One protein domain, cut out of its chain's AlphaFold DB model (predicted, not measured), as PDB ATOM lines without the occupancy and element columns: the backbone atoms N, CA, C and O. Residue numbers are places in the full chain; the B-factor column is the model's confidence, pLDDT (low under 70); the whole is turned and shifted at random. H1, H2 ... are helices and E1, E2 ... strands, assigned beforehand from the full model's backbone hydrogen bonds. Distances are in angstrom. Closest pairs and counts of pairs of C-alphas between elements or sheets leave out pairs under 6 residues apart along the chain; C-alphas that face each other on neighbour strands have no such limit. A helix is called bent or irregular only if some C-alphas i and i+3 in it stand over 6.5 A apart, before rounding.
ATOM      1  N   SER A  33      30.445   6.780   0.999       95.94
ATOM      2  CA  SER A  33      31.836   6.931   0.569       95.94
ATOM      3  C   SER A  33      32.574   5.591   0.575       95.94
ATOM      4  O   SER A  33      32.165   4.644   1.247       95.94
ATOM      5  N   GLN A  34      33.737   5.545  -0.076       95.50
ATOM      6  CA  GLN A  34      34.633   4.389   0.021       95.50
ATOM      7  C   GLN A  34      34.991   4.059   1.479       95.50
ATOM      8  O   GLN A  34      34.925   2.904   1.870       95.50
ATOM      9  N   SER A  35      35.251   5.068   2.319       96.69
ATOM     10  CA  SER A  35      35.521   4.854   3.747       96.69
ATOM     11  C   SER A  35      34.334   4.252   4.512       96.69
ATOM     12  O   SER A  35      34.533   3.469   5.437       96.69
ATOM     13  N   GLY A  36      33.098   4.585   4.126       96.88
ATOM     14  CA  GLY A  36      31.898   3.960   4.684       96.88
ATOM     15  C   GLY A  36      31.753   2.499   4.255       96.88
ATOM     16  O   GLY A  36      31.355   1.659   5.061       96.88
ATOM     17  N   LEU A  37      32.128   2.179   3.013       96.62
ATOM     18  CA  LEU A  37      32.189   0.797   2.534       96.62
ATOM     19  C   LEU A  37      33.293  -0.000   3.226       96.62
ATOM     20  O   LEU A  37      33.053  -1.145   3.601       96.62
ATOM     21  N   ASP A  38      34.466   0.595   3.442       97.19
ATOM     22  CA  ASP A  38      35.566  -0.041   4.170       97.19
ATOM     23  C   ASP A  38      35.148  -0.365   5.611       97.19
ATOM     24  O   ASP A  38      35.358  -1.484   6.076       97.19
ATOM     25  N   PHE A  39      34.453   0.563   6.275       97.31
ATOM     26  CA  PHE A  39      33.866   0.319   7.592       97.31
ATOM     27  C   PHE A  39      32.839  -0.825   7.573       97.31
ATOM     28  O   PHE A  39      32.900  -1.732   8.405       97.31
ATOM     29  N   ALA A  40      31.899  -0.812   6.621       97.00
ATOM     30  CA  ALA A  40      30.882  -1.857   6.508       97.00
ATOM     31  C   ALA A  40      31.509  -3.234   6.240       97.00
ATOM     32  O   ALA A  40      31.090  -4.234   6.821       97.00
ATOM     33  N   LYS A  41      32.544  -3.282   5.400       97.12
ATOM     34  CA  LYS A  41      33.345  -4.472   5.122       97.12
ATOM     35  C   LYS A  41      33.990  -5.018   6.396       97.12
ATOM     36  O   LYS A  41      33.844  -6.207   6.667       97.12
ATOM     37  N   ASP A  42      34.650  -4.178   7.191       97.19
ATOM     38  CA  ASP A  42      35.289  -4.615   8.440       97.19
ATOM     39  C   ASP A  42      34.257  -5.149   9.449       97.19
ATOM     40  O   ASP A  42      34.469  -6.196  10.070       97.19
ATOM     41  N   LEU A  43      33.090  -4.500   9.545       97.38
ATOM     42  CA  LEU A  43      31.978  -4.973  10.370       97.38
ATOM     43  C   LEU A  43      31.474  -6.343   9.898       97.38
ATOM     44  O   LEU A  43      31.371  -7.265  10.706       97.38
ATOM     45  N   LEU A  44      31.214  -6.512   8.599       96.88
ATOM     46  CA  LEU A  44      30.743  -7.780   8.036       96.88
ATOM     47  C   LEU A  44      31.754  -8.911   8.237       96.88
ATOM     48  O   LEU A  44      31.357 -10.023   8.579       96.88
ATOM     49  N   VAL A  45      33.048  -8.636   8.071       97.19
ATOM     50  CA  VAL A  45      34.114  -9.622   8.289       97.19
ATOM     51  C   VAL A  45      34.179 -10.038   9.757       97.19
ATOM     52  O   VAL A  45      34.204 -11.235  10.042       97.19
ATOM     53  N   SER A  46      34.146  -9.084  10.693       96.06
ATOM     54  CA  SER A  46      34.132  -9.408  12.128       96.06
ATOM     55  C   SER A  46      32.900 -10.227  12.525       96.06
ATOM     56  O   SER A  46      33.016 -11.215  13.252       96.06
ATOM     57  N   HIS A  47      31.730  -9.879  11.984       96.50
ATOM     58  CA  HIS A  47      30.492 -10.608  12.227       96.50
ATOM     59  C   HIS A  47      30.527 -12.016  11.620       96.50
ATOM     60  O   HIS A  47      30.064 -12.971  12.245       96.50
ATOM     61  N   ALA A  48      31.093 -12.170  10.421       94.88
ATOM     62  CA  ALA A  48      31.271 -13.469   9.785       94.88
ATOM     63  C   ALA A  48      32.183 -14.377  10.621       94.88
ATOM     64  O   ALA A  48      31.816 -15.522  10.862       94.88
ATOM     65  N   VAL A  49      33.310 -13.858  11.126       96.19
ATOM     66  CA  VAL A  49      34.183 -14.599  12.055       96.19
ATOM     67  C   VAL A  49      33.389 -15.051  13.280       96.19
ATOM     68  O   VAL A  49      33.333 -16.246  13.542       96.19
ATOM     69  N   ALA A  50      32.691 -14.134  13.956       95.50
ATOM     70  CA  ALA A  50      31.913 -14.452  15.153       95.50
ATOM     71  C   ALA A  50      30.777 -15.462  14.905       95.50
ATOM     72  O   ALA A  50      30.448 -16.245  15.786       95.50
ATOM     73  N   THR A  51      30.174 -15.462  13.713       94.81
ATOM     74  CA  THR A  51      29.087 -16.396  13.367       94.81
ATOM     75  C   THR A  51      29.616 -17.782  12.995       94.81
ATOM     76  O   THR A  51      28.933 -18.783  13.200       94.81
ATOM     77  N   LEU A  52      30.825 -17.852  12.438       93.69
ATOM     78  CA  LEU A  52      31.470 -19.101  12.039       93.69
ATOM     79  C   LEU A  52      32.253 -19.762  13.182       93.69
ATOM     80  O   LEU A  52      32.764 -20.861  12.987       93.69
ATOM     81  N   THR A  53      32.365 -19.125  14.352       95.06
ATOM     82  CA  THR A  53      33.088 -19.671  15.510       95.06
ATOM     83  C   THR A  53      32.258 -19.574  16.797       95.06
ATOM     84  O   THR A  53      31.892 -18.463  17.180       95.06
ATOM     85  N   PRO A  54      32.012 -20.685  17.518       95.00
ATOM     86  CA  PRO A  54      32.491 -22.033  17.225       95.00
ATOM     87  C   PRO A  54      31.637 -22.763  16.169       95.00
ATOM     88  O   PRO A  54      30.412 -22.643  16.170       95.00
ATOM     89  N   LEU A  55      32.264 -23.570  15.306       96.88
ATOM     90  CA  LEU A  55      31.570 -24.402  14.308       96.88
ATOM     91  C   LEU A  55      32.017 -25.864  14.391       96.88
ATOM     92  O   LEU A  55      33.205 -26.167  14.302       96.88
ATOM     93  N   ASN A  56      31.052 -26.778  14.511       96.50
ATOM     94  CA  ASN A  56      31.314 -28.216  14.469       96.50
ATOM     95  C   ASN A  56      31.533 -28.676  13.025       96.50
ATOM     96  O   ASN A  56      30.705 -28.416  12.147       96.50
ATOM     97  N   VAL A  57      32.629 -29.391  12.799       96.06
ATOM     98  CA  VAL A  57      32.970 -30.009  11.518       96.06
ATOM     99  C   VAL A  57      32.651 -31.508  11.599       96.06
ATOM    100  O   VAL A  57      32.902 -32.120  12.637       96.06
ATOM    101  N   PRO A  58      32.091 -32.119  10.539       97.00
ATOM    102  CA  PRO A  58      31.793 -33.547  10.529       97.00
ATOM    103  C   PRO A  58      33.028 -34.421  10.753       97.00
ATOM    104  O   PRO A  58      34.116 -34.104  10.267       97.00
ATOM    105  N   ASP A  59      32.821 -35.559  11.413       97.06
ATOM    106  CA  ASP A  59      33.863 -36.553  11.652       97.06
ATOM    107  C   ASP A  59      34.445 -37.098  10.336       97.06
ATOM    108  O   ASP A  59      33.763 -37.226   9.311       97.06
ATOM    109  N   ILE A  60      35.733 -37.438  10.367       96.81
ATOM    110  CA  ILE A  60      36.487 -37.917   9.209       96.81
ATOM    111  C   ILE A  60      37.040 -39.301   9.522       96.81
ATOM    112  O   ILE A  60      37.873 -39.458  10.411       96.81
ATOM    113  N   GLU A  61      36.663 -40.296   8.722       96.50
ATOM    114  CA  GLU A  61      37.218 -41.646   8.801       96.50
ATOM    115  C   GLU A  61      37.971 -42.024   7.528       96.50
ATOM    116  O   GLU A  61      37.521 -41.775   6.403       96.50
ATOM    117  N   ARG A  62      39.126 -42.673   7.692       95.81
ATOM    118  CA  ARG A  62      39.937 -43.197   6.590       95.81
ATOM    119  C   ARG A  62      40.512 -44.559   6.937       95.81
ATOM    120  O   ARG A  62      40.880 -44.834   8.070       95.81
ATOM    121  N   THR A  63      40.609 -45.425   5.938       94.69
ATOM    122  CA  THR A  63      41.306 -46.710   6.043       94.69
ATOM    123  C   THR A  63      42.322 -46.797   4.914       94.69
ATOM    124  O   THR A  63      41.980 -46.510   3.768       94.69
ATOM    125  N   MET A  64      43.563 -47.165   5.230       93.31
ATOM    126  CA  MET A  64      44.641 -47.331   4.254       93.31
ATOM    127  C   MET A  64      45.490 -48.559   4.570       93.31
ATOM    128  O   MET A  64      45.655 -48.931   5.731       93.31
ATOM    129  N   SER A  65      46.053 -49.178   3.538       91.94
ATOM    130  CA  SER A  65      47.000 -50.281   3.694       91.94
ATOM    131  C   SER A  65      48.425 -49.750   3.595       91.94
ATOM    132  O   SER A  65      48.790 -49.122   2.602       91.94
ATOM    133  N   ILE A  66      49.227 -50.013   4.622       88.06
ATOM    134  CA  ILE A  66      50.638 -49.635   4.678       88.06
ATOM    135  C   ILE A  66      51.465 -50.927   4.589       88.06
ATOM    136  O   ILE A  66      51.249 -51.837   5.399       88.06
ATOM    137  N   PRO A  67      52.407 -51.049   3.632       87.00
ATOM    138  CA  PRO A  67      53.310 -52.194   3.567       87.00
ATOM    139  C   PRO A  67      53.996 -52.436   4.917       87.00
ATOM    140  O   PRO A  67      54.398 -51.487   5.583       87.00
ATOM    141  N   LEU A  68      54.128 -53.703   5.320       82.56
ATOM    142  CA  LEU A  68      54.734 -54.153   6.587       82.56
ATOM    143  C   LEU A  68      53.962 -53.819   7.882       82.56
ATOM    144  O   LEU A  68      54.175 -54.494   8.881       82.56
ATOM    145  N   VAL A  69      53.052 -52.838   7.885       83.69
ATOM    146  CA  VAL A  69      52.223 -52.484   9.062       83.69
ATOM    147  C   VAL A  69      50.837 -53.140   8.995       83.69
ATOM    148  O   VAL A  69      50.271 -53.513  10.021       83.69
ATOM    149  N   GLY A  70      50.291 -53.318   7.788       87.50
ATOM    150  CA  GLY A  70      48.948 -53.857   7.567       87.50
ATOM    151  C   GLY A  70      47.908 -52.776   7.287       87.50
ATOM    152  O   GLY A  70      48.226 -51.708   6.761       87.50
ATOM    153  N   THR A  71      46.645 -53.074   7.582       92.75
ATOM    154  CA  THR A  71      45.541 -52.138   7.341       92.75
ATOM    155  C   THR A  71      45.354 -51.246   8.557       92.75
ATOM    156  O   THR A  71      45.109 -51.735   9.661       92.75
ATOM    157  N   VAL A  72      45.457 -49.938   8.343       93.06
ATOM    158  CA  VAL A  72      45.300 -48.906   9.364       93.06
ATOM    159  C   VAL A  72      43.987 -48.172   9.132       93.06
ATOM    160  O   VAL A  72      43.760 -47.625   8.052       93.06
ATOM    161  N   ARG A  73      43.132 -48.139  10.154       95.19
ATOM    162  CA  ARG A  73      41.946 -47.278  10.217       95.19
ATOM    163  C   ARG A  73      42.267 -46.084  11.105       95.19
ATOM    164  O   ARG A  73      42.777 -46.269  12.203       95.19
ATOM    165  N   MET A  74      41.965 -44.887  10.629       95.62
ATOM    166  CA  MET A  74      42.148 -43.614  11.320       95.62
ATOM    167  C   MET A  74      40.802 -42.900  11.374       95.62
ATOM    168  O   MET A  74      40.080 -42.890  10.373       95.62
ATOM    169  N   ALA A  75      40.486 -42.292  12.510       97.12
ATOM    170  CA  ALA A  75      39.318 -41.439  12.661       97.12
ATOM    171  C   ALA A  75      39.705 -40.141  13.375       97.12
ATOM    172  O   ALA A  75      40.494 -40.164  14.321       97.12
ATOM    173  N   ALA A  76      39.150 -39.026  12.914       97.31
ATOM    174  CA  ALA A  76      39.156 -37.745  13.605       97.31
ATOM    175  C   ALA A  76      37.704 -37.362  13.903       97.31
ATOM    176  O   ALA A  76      36.882 -37.327  12.985       97.31
ATOM    177  N   SER A  77      37.398 -37.108  15.168       97.00
ATOM    178  CA  SER A  77      36.051 -36.829  15.660       97.00
ATOM    179  C   SER A  77      36.023 -35.610  16.569       97.00
ATOM    180  O   SER A  77      37.063 -35.162  17.058       97.00
ATOM    181  N   GLY A  78      34.826 -35.062  16.791       96.94
ATOM    182  CA  GLY A  78      34.665 -33.894  17.664       96.94
ATOM    183  C   GLY A  78      35.453 -32.687  17.150       96.94
ATOM    184  O   GLY A  78      36.042 -31.945  17.933       96.94
ATOM    185  N   ILE A  79      35.527 -32.546  15.824       97.62
ATOM    186  CA  ILE A  79      36.304 -31.496  15.177       97.62
ATOM    187  C   ILE A  79      35.570 -30.167  15.376       97.62
ATOM    188  O   ILE A  79      34.456 -29.980  14.883       97.62
ATOM    189  N   LEU A  80      36.199 -29.229  16.078       97.38
ATOM    190  CA  LEU A  80      35.632 -27.926  16.400       97.38
ATOM    191  C   LEU A  80      36.519 -26.819  15.845       97.38
ATOM    192  O   LEU A  80      37.690 -26.708  16.204       97.38
ATOM    193  N   LEU A  81      35.943 -25.973  14.996       96.62
ATOM    194  CA  LEU A  81      36.534 -24.703  14.606       96.62
ATOM    195  C   LEU A  81      36.307 -23.694  15.732       96.62
ATOM    196  O   LEU A  81      35.197 -23.203  15.917       96.62
ATOM    197  N   ASP A  82      37.366 -23.423  16.481       95.06
ATOM    198  CA  ASP A  82      37.392 -22.579  17.682       95.06
ATOM    199  C   ASP A  82      37.607 -21.102  17.337       95.06
ATOM    200  O   ASP A  82      37.078 -20.221  18.015       95.06
ATOM    201  N   GLY A  83      38.342 -20.833  16.259       94.69
ATOM    202  CA  GLY A  83      38.840 -19.495  15.972       94.69
ATOM    203  C   GLY A  83      39.217 -19.312  14.513       94.69
ATOM    204  O   GLY A  83      39.700 -20.232  13.853       94.69
ATOM    205  N   LEU A  84      39.021 -18.093  14.014       95.69
ATOM    206  CA  LEU A  84      39.400 -17.673  12.669       95.69
ATOM    207  C   LEU A  84      40.119 -16.328  12.746       95.69
ATOM    208  O   LEU A  84      39.605 -15.375  13.331       95.69
ATOM    209  N   ALA A  85      41.289 -16.238  12.118       95.12
ATOM    210  CA  ALA A  85      42.009 -14.981  11.960       95.12
ATOM    211  C   ALA A  85      41.978 -14.555  10.491       95.12
ATOM    212  O   ALA A  85      42.318 -15.336   9.604       95.12
ATOM    213  N   VAL A  86      41.594 -13.306  10.230       95.62
ATOM    214  CA  VAL A  86      41.562 -12.716   8.884       95.62
ATOM    215  C   VAL A  86      42.765 -11.792   8.725       95.62
ATOM    216  O   VAL A  86      42.988 -10.926   9.567       95.62
ATOM    217  N   THR A  87      43.552 -11.969   7.662       94.56
ATOM    218  CA  THR A  87      44.726 -11.120   7.392       94.56
ATOM    219  C   THR A  87      44.339  -9.836   6.676       94.56
ATOM    220  O   THR A  87      44.859  -8.769   6.983       94.56
ATOM    221  N   ASN A  88      43.472  -9.949   5.671       95.44
ATOM    222  CA  ASN A  88      43.096  -8.831   4.819       95.44
ATOM    223  C   ASN A  88      41.662  -9.003   4.322       95.44
ATOM    224  O   ASN A  88      41.188 -10.126   4.136       95.44
ATOM    225  N   SER A  89      40.996  -7.888   4.061       96.25
ATOM    226  CA  SER A  89      39.664  -7.835   3.482       96.25
ATOM    227  C   SER A  89      39.571  -6.695   2.476       96.25
ATOM    228  O   SER A  89      40.088  -5.594   2.693       96.25
ATOM    229  N   THR A  90      38.864  -6.939   1.379       96.62
ATOM    230  CA  THR A  90      38.608  -5.954   0.328       96.62
ATOM    231  C   THR A  90      37.113  -5.760   0.126       96.62
ATOM    232  O   THR A  90      36.300  -6.642   0.411       96.62
ATOM    233  N   VAL A  91      36.753  -4.575  -0.358       97.38
ATOM    234  CA  VAL A  91      35.399  -4.248  -0.790       97.38
ATOM    235  C   VAL A  91      35.468  -3.568  -2.144       97.38
ATOM    236  O   VAL A  91      36.314  -2.702  -2.368       97.38
ATOM    237  N   ALA A  92      34.598  -3.987  -3.053       94.75
ATOM    238  CA  ALA A  92      34.503  -3.427  -4.388       94.75
ATOM    239  C   ALA A  92      33.037  -3.230  -4.764       94.75
ATOM    240  O   ALA A  92      32.183  -4.060  -4.450       94.75
ATOM    241  N   VAL A  93      32.757  -2.134  -5.459       94.69
ATOM    242  CA  VAL A  93      31.446  -1.862  -6.051       94.69
ATOM    243  C   VAL A  93      31.535  -2.183  -7.537       94.69
ATOM    244  O   VAL A  93      32.435  -1.694  -8.216       94.69
ATOM    245  N   GLY A  94      30.625  -3.016  -8.026       89.19
ATOM    246  CA  GLY A  94      30.443  -3.300  -9.445       89.19
ATOM    247  C   GLY A  94      29.064  -2.862  -9.926       89.19
ATOM    248  O   GLY A  94      28.244  -2.377  -9.147       89.19
ATOM    249  N   ASP A  95      28.784  -3.095 -11.206       89.44
ATOM    250  CA  ASP A  95      27.547  -2.638 -11.858       89.44
ATOM    251  C   ASP A  95      26.267  -3.225 -11.233       89.44
ATOM    252  O   ASP A  95      25.198  -2.622 -11.310       89.44
ATOM    253  N   THR A  96      26.365  -4.398 -10.598       90.88
ATOM    254  CA  THR A  96      25.222  -5.126 -10.021       90.88
ATOM    255  C   THR A  96      25.195  -5.149  -8.492       90.88
ATOM    256  O   THR A  96      24.259  -5.710  -7.924       90.88
ATOM    257  N   GLY A  97      26.196  -4.592  -7.800       91.75
ATOM    258  CA  GLY A  97      26.221  -4.610  -6.335       91.75
ATOM    259  C   GLY A  97      27.596  -4.431  -5.699       91.75
ATOM    260  O   GLY A  97      28.550  -3.987  -6.333       91.75
ATOM    261  N   VAL A  98      27.682  -4.786  -4.416       94.62
ATOM    262  CA  VAL A  98      28.896  -4.673  -3.597       94.62
ATOM    263  C   VAL A  98      29.423  -6.066  -3.275       94.62
ATOM    264  O   VAL A  98      28.677  -6.926  -2.810       94.62
ATOM    265  N   VAL A  99      30.715  -6.280  -3.501       95.19
ATOM    266  CA  VAL A  99      31.416  -7.527  -3.193       95.19
ATOM    267  C   VAL A  99      32.369  -7.277  -2.036       95.19
ATOM    268  O   VAL A  99      33.181  -6.355  -2.084       95.19
ATOM    269  N   VAL A 100      32.284  -8.126  -1.016       95.50
ATOM    270  CA  VAL A 100      33.234  -8.182   0.097       95.50
ATOM    271  C   VAL A 100      33.992  -9.497   0.006       95.50
ATOM    272  O   VAL A 100      33.379 -10.559  -0.095       95.50
ATOM    273  N   ALA A 101      35.317  -9.428   0.048       94.38
ATOM    274  CA  ALA A 101      36.182 -10.599   0.071       94.38
ATOM    275  C   ALA A 101      37.145 -10.515   1.254       94.38
ATOM    276  O   ALA A 101      37.580  -9.433   1.644       94.38
ATOM    277  N   ALA A 102      37.493 -11.665   1.821       95.31
ATOM    278  CA  ALA A 102      38.426 -11.764   2.934       95.31
ATOM    279  C   ALA A 102      39.414 -12.905   2.699       95.31
ATOM    280  O   ALA A 102      39.059 -13.956   2.170       95.31
ATOM    281  N   SER A 103      40.661 -12.681   3.098       94.81
ATOM    282  CA  SER A 103      41.727 -13.680   3.101       94.81
ATOM    283  C   SER A 103      42.003 -14.106   4.535       94.81
ATOM    284  O   SER A 103      42.334 -13.273   5.384       94.81
ATOM    285  N   LEU A 104      41.859 -15.400   4.803       91.81
ATOM    286  CA  LEU A 104      42.118 -15.970   6.119       91.81
ATOM    287  C   LEU A 104      43.621 -16.168   6.346       91.81
ATOM    288  O   LEU A 104      44.328 -16.651   5.465       91.81
ATOM    289  N   ALA A 105      44.077 -15.818   7.547       91.75
ATOM    290  CA  ALA A 105      45.426 -16.067   8.045       91.75
ATOM    291  C   ALA A 105      45.546 -17.487   8.605       91.75
ATOM    292  O   ALA A 105      46.485 -18.219   8.300       91.75
ATOM    293  N   SER A 106      44.593 -17.852   9.465       95.56
ATOM    294  CA  SER A 106      44.598 -19.113  10.195       95.56
ATOM    295  C   SER A 106      43.194 -19.501  10.647       95.56
ATOM    296  O   SER A 106      42.287 -18.670  10.748       95.56
ATOM    297  N   ALA A 107      43.047 -20.792  10.930       95.75
ATOM    298  CA  ALA A 107      41.875 -21.396  11.531       95.75
ATOM    299  C   ALA A 107      42.338 -22.317  12.664       95.75
ATOM    300  O   ALA A 107      43.206 -23.167  12.451       95.75
ATOM    301  N   ASN A 108      41.779 -22.138  13.856       96.31
ATOM    302  CA  ASN A 108      42.076 -22.963  15.019       96.31
ATOM    303  C   ASN A 108      41.080 -24.113  15.081       96.31
ATOM    304  O   ASN A 108      39.877 -23.885  15.198       96.31
ATOM    305  N   LEU A 109      41.586 -25.340  15.021       96.12
ATOM    306  CA  LEU A 109      40.780 -26.551  15.090       96.12
ATOM    307  C   LEU A 109      41.213 -27.384  16.292       96.12
ATOM    308  O   LEU A 109      42.402 -27.661  16.457       96.12
ATOM    309  N   THR A 110      40.251 -27.819  17.096       96.50
ATOM    310  CA  THR A 110      40.449 -28.884  18.085       96.50
ATOM    311  C   THR A 110      39.782 -30.157  17.577       96.50
ATOM    312  O   THR A 110      38.796 -30.097  16.847       96.50
ATOM    313  N   MET A 111      40.369 -31.315  17.877       97.31
ATOM    314  CA  MET A 111      39.836 -32.612  17.462       97.31
ATOM    315  C   MET A 111      40.351 -33.728  18.363       97.31
ATOM    316  O   MET A 111      41.468 -33.657  18.886       97.31
ATOM    317  N   GLU A 112      39.568 -34.792  18.465       97.69
ATOM    318  CA  GLU A 112      40.009 -36.079  18.981       97.69
ATOM    319  C   GLU A 112      40.401 -36.965  17.802       97.69
ATOM    320  O   GLU A 112      39.711 -37.003  16.786       97.69
ATOM    321  N   TRP A 113      41.517 -37.681  17.912       96.44
ATOM    322  CA  TRP A 113      41.954 -38.596  16.864       96.44
ATOM    323  C   TRP A 113      42.238 -39.974  17.444       96.44
ATOM    324  O   TRP A 113      42.752 -40.114  18.555       96.44
TER     325      TRP A 113
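This is residues 33 to 113 of the 124 residues of the protein "Hypothetical protein" of Miscanthus lutarioriparius (UniProt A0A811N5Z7). A long, narrow rod is built on one very long bent strand, E3, which is shared by two hairpins that point to opposite ends: E2 pairs with its first part, E4 folds back along the rest. The single helix H1 packs lengthwise on the E3 and E4 hairpin, while the E2 and E3 hairpin makes the other end of the rod without a helix over it. The printed part has 81 residues, with one named helix and four named strands, H1 coming first along the chain and the strands after it; the class is mixed, helices and strands, and the sheet is branched, with E1 and E3, E2 and E3, and E3 and E4 as its neighbour pairs, each antiparallel, and E2, E3 and E4 form a meander, each strand the antiparallel neighbour of the one before. The whole is extended, with a radius of gyration of the C-alphas of 19.5 A and spans of 65 by 24 by 20 A.

The sheet is twisted, and E3, residues 70 to 94, has three neighbours in it. E2, residues 60 to 66, forms a hairpin with E3, antiparallel at 128 degrees, with N 62 and O 74 at 2.9 A. E4, residues 97 to 113, forms the other hairpin with E3, antiparallel at 157 degrees, with N 82 and O 108 at 2.9 A and N 99 and O 92 at 2.8 A. E1, residues 55 to 57, is antiparallel to E3 at 138 degrees, with N 57 and O 79 at 2.8 A. The pairing is staggered: E3 pairs with E2 over residues 70 to 76, with E1 over 79 to 81 and with E4 over 76 to 94. E1 and E2 lie on one side of E3, E4 on the other side; E2 and E4 are apart. E3 bends by 73 degrees at residue 91, and E4 bends by 59 degrees at residue 105. H1, residues 34 to 52, is on the sheet at a height of 7.1 A, over E3 and E4, and runs along the strands, at 26 degrees to E4 on the local plane. Its closest C-alphas to E3 are those of Val 49 and Leu 84, 6.1 A, and to E4 those of Lys 41 and Val 100, 6.2 A. In H1 every O i to N i+4 pair is within hydrogen-bond range.

H1 is 26.6 A long and begins at C-alpha 34 (34.633, 4.389, 0.021). E1 runs on into E2 across a break of 2 residues, at 34 degrees; E2 is 18.9 A long. E3 spans 56.5 A from C-alpha 70 (48.948, -53.857, 7.567). E4 spans 44.1 A and ends at C-alpha 113 (41.954, -38.596, 16.864).

The two C-alphas farthest apart are those of Ser 33 and Leu 68, 65.5 A. The printed part has no cut, and its four links are tight. The mean pLDDT of the printed part is 94.9, and no printed residue is under 70.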